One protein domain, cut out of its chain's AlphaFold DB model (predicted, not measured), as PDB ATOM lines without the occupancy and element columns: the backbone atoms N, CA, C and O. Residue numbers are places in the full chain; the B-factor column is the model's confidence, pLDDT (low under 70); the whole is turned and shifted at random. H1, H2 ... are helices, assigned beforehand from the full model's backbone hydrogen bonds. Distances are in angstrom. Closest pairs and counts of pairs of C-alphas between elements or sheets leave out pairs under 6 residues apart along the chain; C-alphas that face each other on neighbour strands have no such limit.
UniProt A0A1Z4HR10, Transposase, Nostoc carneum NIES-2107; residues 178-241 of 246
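What this domain is: This is residues 178 to 241 of the 246 residues of the protein "Transposase" of Nostoc carneum NIES-2107 (UniProt A0A1Z4HR10). One long helix, H3, makes the length of this loose assembly; H1 runs beside its last part, and H2 crosses it near its middle at about a right angle. Residues 212 to 218, of which 213 to 218 belong to H3, stick out at one end. The printed part has 64 residues, with three named helices in the order H1, H2, H3 and no named strand: the class is all helix. The radius of gyration of the C-alphas is 13.4 A, and the C-alphas span 42 by 20 by 17 A.

Where its parts are: H1, residues 178 to 190, begins at C-alpha 178 (106.710, 129.847, 119.716) and is 18.9 A long from first to last C-alpha. H2, residues 195 to 207, begins at C-alpha 195 (121.175, 113.248, 140.993) and is 18.3 A long. H3, residues 213 to 240, is 40.8 A long and ends at C-alpha 240 (118.882, 128.599, 121.542).

How they stand to each other: H1 touches H3, with residues 229 to 239 of H3 alone; the closest C-alphas are those of Ile 187 and His 229, 6.4 A apart. The two run opposite ways at a shallow tilt of 33 degrees, only just short of steep. H2 touches H3, with residues 222 to 227 of H3 alone; the closest C-alphas are those of Val 201 and Leu 223, 5.4 A apart. Their lines are about perpendicular, at 82 degrees. H1 and H2 are apart. In H1 and H2 every O i to N i+4 pair is within hydrogen-bond range; in H3, 22 of 24 are.

The domain as a whole: The two C-alphas farthest apart are those of Ala 178 and Glu 212, 42.4 A. The printed part has no cut, and both links, H1 to H2 and H2 to H3, are tight. The mean pLDDT of the printed part is 85.5, with residues 207 to 209 and 213 to 214 under 70.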
ATOM      1  N   ALA A 178     107.831 130.390 118.950       92.31
ATOM      2  CA  ALA A 178     106.710 129.847 119.716       92.31
ATOM      3  C   ALA A 178     106.831 128.326 119.934       92.31
ATOM      4  O   ALA A 178     106.536 127.831 121.024       92.31
ATOM      5  N   ASP A 179     107.324 127.595 118.930       92.00
ATOM      6  CA  ASP A 179     107.564 126.152 119.035       92.00
ATOM      7  C   ASP A 179     108.711 125.862 120.012       92.00
ATOM      8  O   ASP A 179     108.595 124.987 120.867       92.00
ATOM      9  N   ILE A 180     109.785 126.659 119.964       92.12
ATOM     10  CA  ILE A 180     110.919 126.550 120.897       92.12
ATOM     11  C   ILE A 180     110.467 126.819 122.342       92.12
ATOM     12  O   ILE A 180     110.836 126.086 123.256       92.12
ATOM     13  N   GLN A 181     109.611 127.821 122.560       90.75
ATOM     14  CA  GLN A 181     109.038 128.103 123.883       90.75
ATOM     15  C   GLN A 181     108.125 126.981 124.389       90.75
ATOM     16  O   GLN A 181     108.015 126.760 125.594       90.75
ATOM     17  N   THR A 182     107.475 126.251 123.484       93.62
ATOM     18  CA  THR A 182     106.694 125.066 123.853       93.62
ATOM     19  C   THR A 182     107.596 123.959 124.394       93.62
ATOM     20  O   THR A 182     107.252 123.354 125.406       93.62
ATOM     21  N   LEU A 183     108.777 123.745 123.798       91.69
ATOM     22  CA  LEU A 183     109.760 122.782 124.311       91.69
ATOM     23  C   LEU A 183     110.200 123.125 125.739       91.69
ATOM     24  O   LEU A 183     110.212 122.246 126.596       91.69
ATOM     25  N   TRP A 184     110.486 124.403 126.013       90.44
ATOM     26  CA  TRP A 184     110.858 124.856 127.357       90.44
ATOM     27  C   TRP A 184     109.776 124.558 128.401       90.44
ATOM     28  O   TRP A 184     110.064 124.000 129.454       90.44
ATOM     29  N   LYS A 185     108.512 124.869 128.085       93.81
ATOM     30  CA  LYS A 185     107.384 124.602 128.992       93.81
ATOM     31  C   LYS A 185     107.240 123.121 129.331       93.81
ATOM     32  O   LYS A 185     106.864 122.795 130.452       93.81
ATOM     33  N   ILE A 186     107.520 122.232 128.377       93.62
ATOM     34  CA  ILE A 186     107.493 120.783 128.615       93.62
ATOM     35  C   ILE A 186     108.609 120.390 129.588       93.62
ATOM     36  O   ILE A 186     108.341 119.673 130.546       93.62
ATOM     37  N   ILE A 187     109.833 120.890 129.386       92.06
ATOM     38  CA  ILE A 187     110.969 120.629 130.288       92.06
ATOM     39  C   ILE A 187     110.639 121.097 131.714       92.06
ATOM     40  O   ILE A 187     110.816 120.346 132.668       92.06
ATOM     41  N   GLU A 188     110.084 122.302 131.859       91.50
ATOM     42  CA  GLU A 188     109.690 122.859 133.159       91.50
ATOM     43  C   GLU A 188     108.635 121.992 133.870       91.50
ATOM     44  O   GLU A 188     108.744 121.741 135.069       91.50
ATOM     45  N   GLN A 189     107.653 121.464 133.133       93.75
ATOM     46  CA  GLN A 189     106.626 120.567 133.682       93.75
ATOM     47  C   GLN A 189     107.180 119.219 134.151       93.75
ATOM     48  O   GLN A 189     106.621 118.616 135.067       93.75
ATOM     49  N   MET A 190     108.253 118.736 133.526       91.75
ATOM     50  CA  MET A 190     108.877 117.463 133.887       91.75
ATOM     51  C   MET A 190     109.716 117.549 135.169       91.75
ATOM     52  O   MET A 190     110.022 116.505 135.741       91.75
ATOM     53  N   ASN A 191     110.013 118.763 135.653       88.81
ATOM     54  CA  ASN A 191     110.955 119.062 136.736       88.81
ATOM     55  C   ASN A 191     112.383 118.570 136.460       88.81
ATOM     56  O   ASN A 191     112.625 117.634 135.705       88.81
ATOM     57  N   THR A 192     113.358 119.175 137.139       86.62
ATOM     58  CA  THR A 192     114.743 118.706 137.068       86.62
ATOM     59  C   THR A 192     114.878 117.351 137.776       86.62
ATOM     60  O   THR A 192     114.614 117.284 138.981       86.62
ATOM     61  N   PRO A 193     115.343 116.288 137.090       88.81
ATOM     62  CA  PRO A 193     115.570 114.998 137.730       88.81
ATOM     63  C   PRO A 193     116.643 115.104 138.818       88.81
ATOM     64  O   PRO A 193     117.626 115.842 138.657       88.81
ATOM     65  N   THR A 194     116.488 114.346 139.906       91.12
ATOM     66  CA  THR A 194     117.487 114.323 140.986       91.12
ATOM     67  C   THR A 194     118.793 113.669 140.527       91.12
ATOM     68  O   THR A 194     118.842 112.983 139.502       91.12
ATOM     69  N   SER A 195     119.872 113.860 141.287       87.75
ATOM     70  CA  SER A 195     121.175 113.248 140.993       87.75
ATOM     71  C   SER A 195     121.097 111.718 140.908       87.75
ATOM     72  O   SER A 195     121.732 111.115 140.047       87.75
ATOM     73  N   GLU A 196     120.281 111.092 141.754       90.50
ATOM     74  CA  GLU A 196     120.054 109.646 141.802       90.50
ATOM     75  C   GLU A 196     119.287 109.158 140.571       90.50
ATOM     76  O   GLU A 196     119.682 108.174 139.950       90.50
ATOM     77  N   GLN A 197     118.233 109.877 140.168       88.38
ATOM     78  CA  GLN A 197     117.464 109.562 138.962       88.38
ATOM     79  C   GLN A 197     118.325 109.706 137.702       88.38
ATOM     80  O   GLN A 197     118.318 108.821 136.850       88.38
ATOM     81  N   LYS A 198     119.131 110.774 137.604       85.12
ATOM     82  CA  LYS A 198     120.100 110.954 136.509       85.12
ATOM     83  C   LYS A 198     121.134 109.832 136.481       85.12
ATOM     84  O   LYS A 198     121.418 109.295 135.414       85.12
ATOM     85  N   GLY A 199     121.671 109.464 137.645       83.44
ATOM     86  CA  GLY A 199     122.627 108.366 137.781       83.44
ATOM     87  C   GLY A 199     122.050 107.036 137.301       83.44
ATOM     88  O   GLY A 199     122.683 106.347 136.505       83.44
ATOM     89  N   LEU A 200     120.823 106.713 137.715       83.81
ATOM     90  CA  LEU A 200     120.127 105.497 137.299       83.81
ATOM     91  C   LEU A 200     119.840 105.481 135.791       83.81
ATOM     92  O   LEU A 200     120.032 104.447 135.152       83.81
ATOM     93  N   VAL A 201     119.426 106.615 135.215       83.19
ATOM     94  CA  VAL A 201     119.165 106.736 133.774       83.19
ATOM     95  C   VAL A 201     120.432 106.524 132.959       83.19
ATOM     96  O   VAL A 201     120.449 105.673 132.074       83.19
ATOM     97  N   ASN A 202     121.510 107.233 133.295       80.44
ATOM     98  CA  ASN A 202     122.774 107.134 132.567       80.44
ATOM     99  C   ASN A 202     123.371 105.725 132.659       80.44
ATOM    100  O   ASN A 202     123.726 105.139 131.642       80.44
ATOM    101  N   PHE A 203     123.401 105.145 133.860       79.19
ATOM    102  CA  PHE A 203     123.931 103.800 134.072       79.19
ATOM    103  C   PHE A 203     123.135 102.725 133.314       79.19
ATOM    104  O   PHE A 203     123.707 101.812 132.722       79.19
ATOM    105  N   SER A 204     121.805 102.839 133.288       75.44
ATOM    106  CA  SER A 204     120.951 101.851 132.613       75.44
ATOM    107  C   SER A 204     120.949 101.994 131.084       75.44
ATOM    108  O   SER A 204     120.603 101.031 130.401       75.44
ATOM    109  N   LEU A 205     121.313 103.164 130.540       72.81
ATOM    110  CA  LEU A 205     121.528 103.364 129.101       72.81
ATOM    111  C   LEU A 205     122.828 102.709 128.610       72.81
ATOM    112  O   LEU A 205     122.903 102.326 127.444       72.81
ATOM    113  N   GLU A 206     123.835 102.580 129.477       71.50
ATOM    114  CA  GLU A 206     125.146 102.009 129.135       71.50
ATOM    115  C   GLU A 206     125.187 100.476 129.262       71.50
ATOM    116  O   GLU A 206     125.755  99.811 128.399       71.50
ATOM    117  N   ASP A 207     124.555  99.912 130.298       65.88
ATOM    118  CA  ASP A 207     124.761  98.510 130.712       65.88
ATOM    119  C   ASP A 207     123.534  97.576 130.533       65.88
ATOM    120  O   ASP A 207     123.604  96.407 130.912       65.88
ATOM    121  N   ASP A 208     122.401  98.069 130.008       64.25
ATOM    122  CA  ASP A 208     121.114  97.349 129.814       64.25
ATOM    123  C   ASP A 208     120.598  96.559 131.045       64.25
ATOM    124  O   ASP A 208     119.913  95.539 130.942       64.25
ATOM    125  N   LYS A 209     120.919  97.027 132.258       69.62
ATOM    126  CA  LYS A 209     120.497  96.385 133.515       69.62
ATOM    127  C   LYS A 209     119.079  96.808 133.918       69.62
ATOM    128  O   LYS A 209     118.745  97.995 133.917       69.62
ATOM    129  N   ARG A 210     118.253  95.832 134.317       75.69
ATOM    130  CA  ARG A 210     116.868  96.020 134.792       75.69
ATOM    131  C   ARG A 210     116.697  95.510 136.226       75.69
ATOM    132  O   ARG A 210     117.310  94.514 136.603       75.69
ATOM    133  N   MET A 211     115.874  96.202 137.009       77.62
ATOM    134  CA  MET A 211     115.456  95.821 138.358       77.62
ATOM    135  C   MET A 211     114.388  94.717 138.306       77.62
ATOM    136  O   MET A 211     113.740  94.509 137.279       77.62
ATOM    137  N   GLU A 212     114.215  93.987 139.412       73.25
ATOM    138  CA  GLU A 212     113.229  92.905 139.500       73.25
ATOM    139  C   GLU A 212     111.774  93.417 139.455       73.25
ATOM    140  O   GLU A 212     111.490  94.583 139.708       73.25
ATOM    141  N   VAL A 213     110.855  92.508 139.108       62.38
ATOM    142  CA  VAL A 213     109.516  92.714 138.511       62.38
ATOM    143  C   VAL A 213     108.693  93.904 139.030       62.38
ATOM    144  O   VAL A 213     108.026  94.547 138.224       62.38
ATOM    145  N   GLN A 214     108.710  94.200 140.331       67.38
ATOM    146  CA  GLN A 214     107.909  95.291 140.896       67.38
ATOM    147  C   GLN A 214     108.533  96.674 140.647       67.38
ATOM    148  O   GLN A 214     107.819  97.592 140.262       67.38
ATOM    149  N   ASP A 215     109.857  96.792 140.764       76.81
ATOM    150  CA  ASP A 215     110.594  98.040 140.529       76.81
ATOM    151  C   ASP A 215     111.030  98.187 139.062       76.81
ATOM    152  O   ASP A 215     111.348  99.280 138.604       76.81
ATOM    153  N   GLY A 216     111.048  97.090 138.295       78.62
ATOM    154  CA  GLY A 216     111.438  97.095 136.883       78.62
ATOM    155  C   GLY A 216     110.501  97.917 135.991       78.62
ATOM    156  O   GLY A 216     110.968  98.537 135.038       78.62
ATOM    157  N   GLN A 217     109.201  97.964 136.310       81.06
ATOM    158  CA  GLN A 217     108.224  98.781 135.576       81.06
ATOM    159  C   GLN A 217     108.436 100.276 135.837       81.06
ATOM    160  O   GLN A 217     108.546 101.052 134.887       81.06
ATOM    161  N   ASP A 218     108.584 100.658 137.106       86.75
ATOM    162  CA  ASP A 218     108.847 102.043 137.510       86.75
ATOM    163  C   ASP A 218     110.224 102.515 137.019       86.75
ATOM    164  O   ASP A 218     110.379 103.651 136.565       86.75
ATOM    165  N   GLN A 219     111.230 101.632 137.033       85.50
ATOM    166  CA  GLN A 219     112.535 101.899 136.435       85.50
ATOM    167  C   GLN A 219     112.397 102.143 134.930       85.50
ATOM    168  O   GLN A 219     112.974 103.097 134.418       85.50
ATOM    169  N   GLU A 220     111.646 101.318 134.200       85.06
ATOM    170  CA  GLU A 220     111.456 101.504 132.760       85.06
ATOM    171  C   GLU A 220     110.729 102.820 132.440       85.06
ATOM    172  O   GLU A 220     111.111 103.523 131.500       85.06
ATOM    173  N   GLU A 221     109.728 103.200 133.234       88.88
ATOM    174  CA  GLU A 221     109.052 104.493 133.110       88.88
ATOM    175  C   GLU A 221     110.007 105.663 133.385       88.88
ATOM    176  O   GLU A 221     110.111 106.584 132.567       88.88
ATOM    177  N   LEU A 222     110.780 105.590 134.471       89.19
ATOM    178  CA  LEU A 222     111.787 106.589 134.817       89.19
ATOM    179  C   LEU A 222     112.870 106.707 133.734       89.19
ATOM    180  O   LEU A 222     113.304 107.814 133.417       89.19
ATOM    181  N   LEU A 223     113.270 105.593 133.117       87.56
ATOM    182  CA  LEU A 223     114.221 105.581 132.005       87.56
ATOM    183  C   LEU A 223     113.669 106.276 130.770       87.56
ATOM    184  O   LEU A 223     114.364 107.093 130.161       87.56
ATOM    185  N   ARG A 224     112.418 105.990 130.409       89.81
ATOM    186  CA  ARG A 224     111.753 106.632 129.271       89.81
ATOM    187  C   ARG A 224     111.636 108.138 129.498       89.81
ATOM    188  O   ARG A 224     112.079 108.910 128.650       89.81
ATOM    189  N   LEU A 225     111.104 108.559 130.646       92.38
ATOM    190  CA  LEU A 225     110.906 109.976 130.965       92.38
ATOM    191  C   LEU A 225     112.233 110.724 131.134       92.38
ATOM    192  O   LEU A 225     112.387 111.817 130.594       92.38
ATOM    193  N   GLY A 226     113.220 110.124 131.803       89.31
ATOM    194  CA  GLY A 226     114.559 110.694 131.946       89.31
ATOM    195  C   GLY A 226     115.270 110.868 130.603       89.31
ATOM    196  O   GLY A 226     115.853 111.919 130.343       89.31
ATOM    197  N   THR A 227     115.151 109.888 129.701       89.25
ATOM    198  CA  THR A 227     115.703 109.986 128.338       89.25
ATOM    199  C   THR A 227     115.024 111.100 127.542       89.25
ATOM    200  O   THR A 227     115.700 111.888 126.882       89.25
ATOM    201  N   VAL A 228     113.692 111.206 127.628       92.88
ATOM    202  CA  VAL A 228     112.934 112.296 126.996       92.88
ATOM    203  C   VAL A 228     113.389 113.652 127.532       92.88
ATOM    204  O   VAL A 228     113.673 114.539 126.731       92.88
ATOM    205  N   HIS A 229     113.537 113.801 128.851       92.50
ATOM    206  CA  HIS A 229     114.016 115.038 129.471       92.50
ATOM    207  C   HIS A 229     115.393 115.449 128.929       92.50
ATOM    208  O   HIS A 229     115.566 116.577 128.474       92.50
ATOM    209  N   ILE A 230     116.355 114.519 128.897       88.00
ATOM    210  CA  ILE A 230     117.714 114.765 128.384       88.00
ATOM    211  C   ILE A 230     117.686 115.194 126.909       88.00
ATOM    212  O   ILE A 230     118.375 116.137 126.514       88.00
ATOM    213  N   LEU A 231     116.891 114.517 126.074       91.19
ATOM    214  CA  LEU A 231     116.783 114.841 124.650       91.19
ATOM    215  C   LEU A 231     116.120 116.203 124.418       91.19
ATOM    216  O   LEU A 231     116.562 116.940 123.535       91.19
ATOM    217  N   LEU A 232     115.101 116.550 125.206       92.38
ATOM    218  CA  LEU A 232     114.433 117.849 125.138       92.38
ATOM    219  C   LEU A 232     115.365 118.984 125.570       92.38
ATOM    220  O   LEU A 232     115.464 119.973 124.847       92.38
ATOM    221  N   GLU A 233     116.100 118.837 126.675       89.50
ATOM    222  CA  GLU A 233     117.100 119.824 127.107       89.50
ATOM    223  C   GLU A 233     118.192 120.020 126.052       89.50
ATOM    224  O   GLU A 233     118.540 121.152 125.713       89.50
ATOM    225  N   LYS A 234     118.706 118.925 125.480       90.12
ATOM    226  CA  LYS A 234     119.716 118.980 124.418       90.12
ATOM    227  C   LYS A 234     119.179 119.668 123.165       90.12
ATOM    228  O   LYS A 234     119.873 120.494 122.578       90.12
ATOM    229  N   ALA A 235     117.952 119.347 122.756       91.19
ATOM    230  CA  ALA A 235     117.302 119.996 121.624       91.19
ATOM    231  C   ALA A 235     117.092 121.494 121.881       91.19
ATOM    232  O   ALA A 235     117.401 122.301 121.007       91.19
ATOM    233  N   TYR A 236     116.627 121.874 123.075       91.12
ATOM    234  CA  TYR A 236     116.429 123.270 123.460       91.12
ATOM    235  C   TYR A 236     117.742 124.061 123.402       91.12
ATOM    236  O   TYR A 236     117.803 125.053 122.680       91.12
ATOM    237  N   LYS A 237     118.812 123.570 124.043       89.69
ATOM    238  CA  LYS A 237     120.150 124.195 124.020       89.69
ATOM    239  C   LYS A 237     120.692 124.381 122.599       89.69
ATOM    240  O   LYS A 237     121.184 125.453 122.249       89.69
ATOM    241  N   LEU A 238     120.551 123.362 121.744       89.88
ATOM    242  CA  LEU A 238     120.967 123.434 120.336       89.88
ATOM    243  C   LEU A 238     120.172 124.474 119.534       89.88
ATOM    244  O   LEU A 238     120.721 125.080 118.614       89.88
ATOM    245  N   LEU A 239     118.894 124.676 119.861       89.69
ATOM    246  CA  LEU A 239     118.021 125.642 119.191       89.69
ATOM    247  C   LEU A 239     118.232 127.079 119.690       89.69
ATOM    248  O   LEU A 239     118.063 128.012 118.906       89.69
ATOM    249  N   THR A 240     118.609 127.274 120.956       89.19
ATOM    250  CA  THR A 240     118.882 128.599 121.542       89.19
ATOM    251  C   THR A 240     120.333 129.051 121.386       89.19
ATOM    252  O   THR A 240     120.622 130.234 121.560       89.19
ATOM    253  N   GLY A 241     121.238 128.145 121.005       81.25
ATOM    254  CA  GLY A 241     122.665 128.439 120.863       81.25
ATOM    255  C   GLY A 241     123.406 128.517 122.199       81.25
ATOM    256  O   GLY A 241     124.511 129.053 122.249       81.25
TER     257      GLY A 241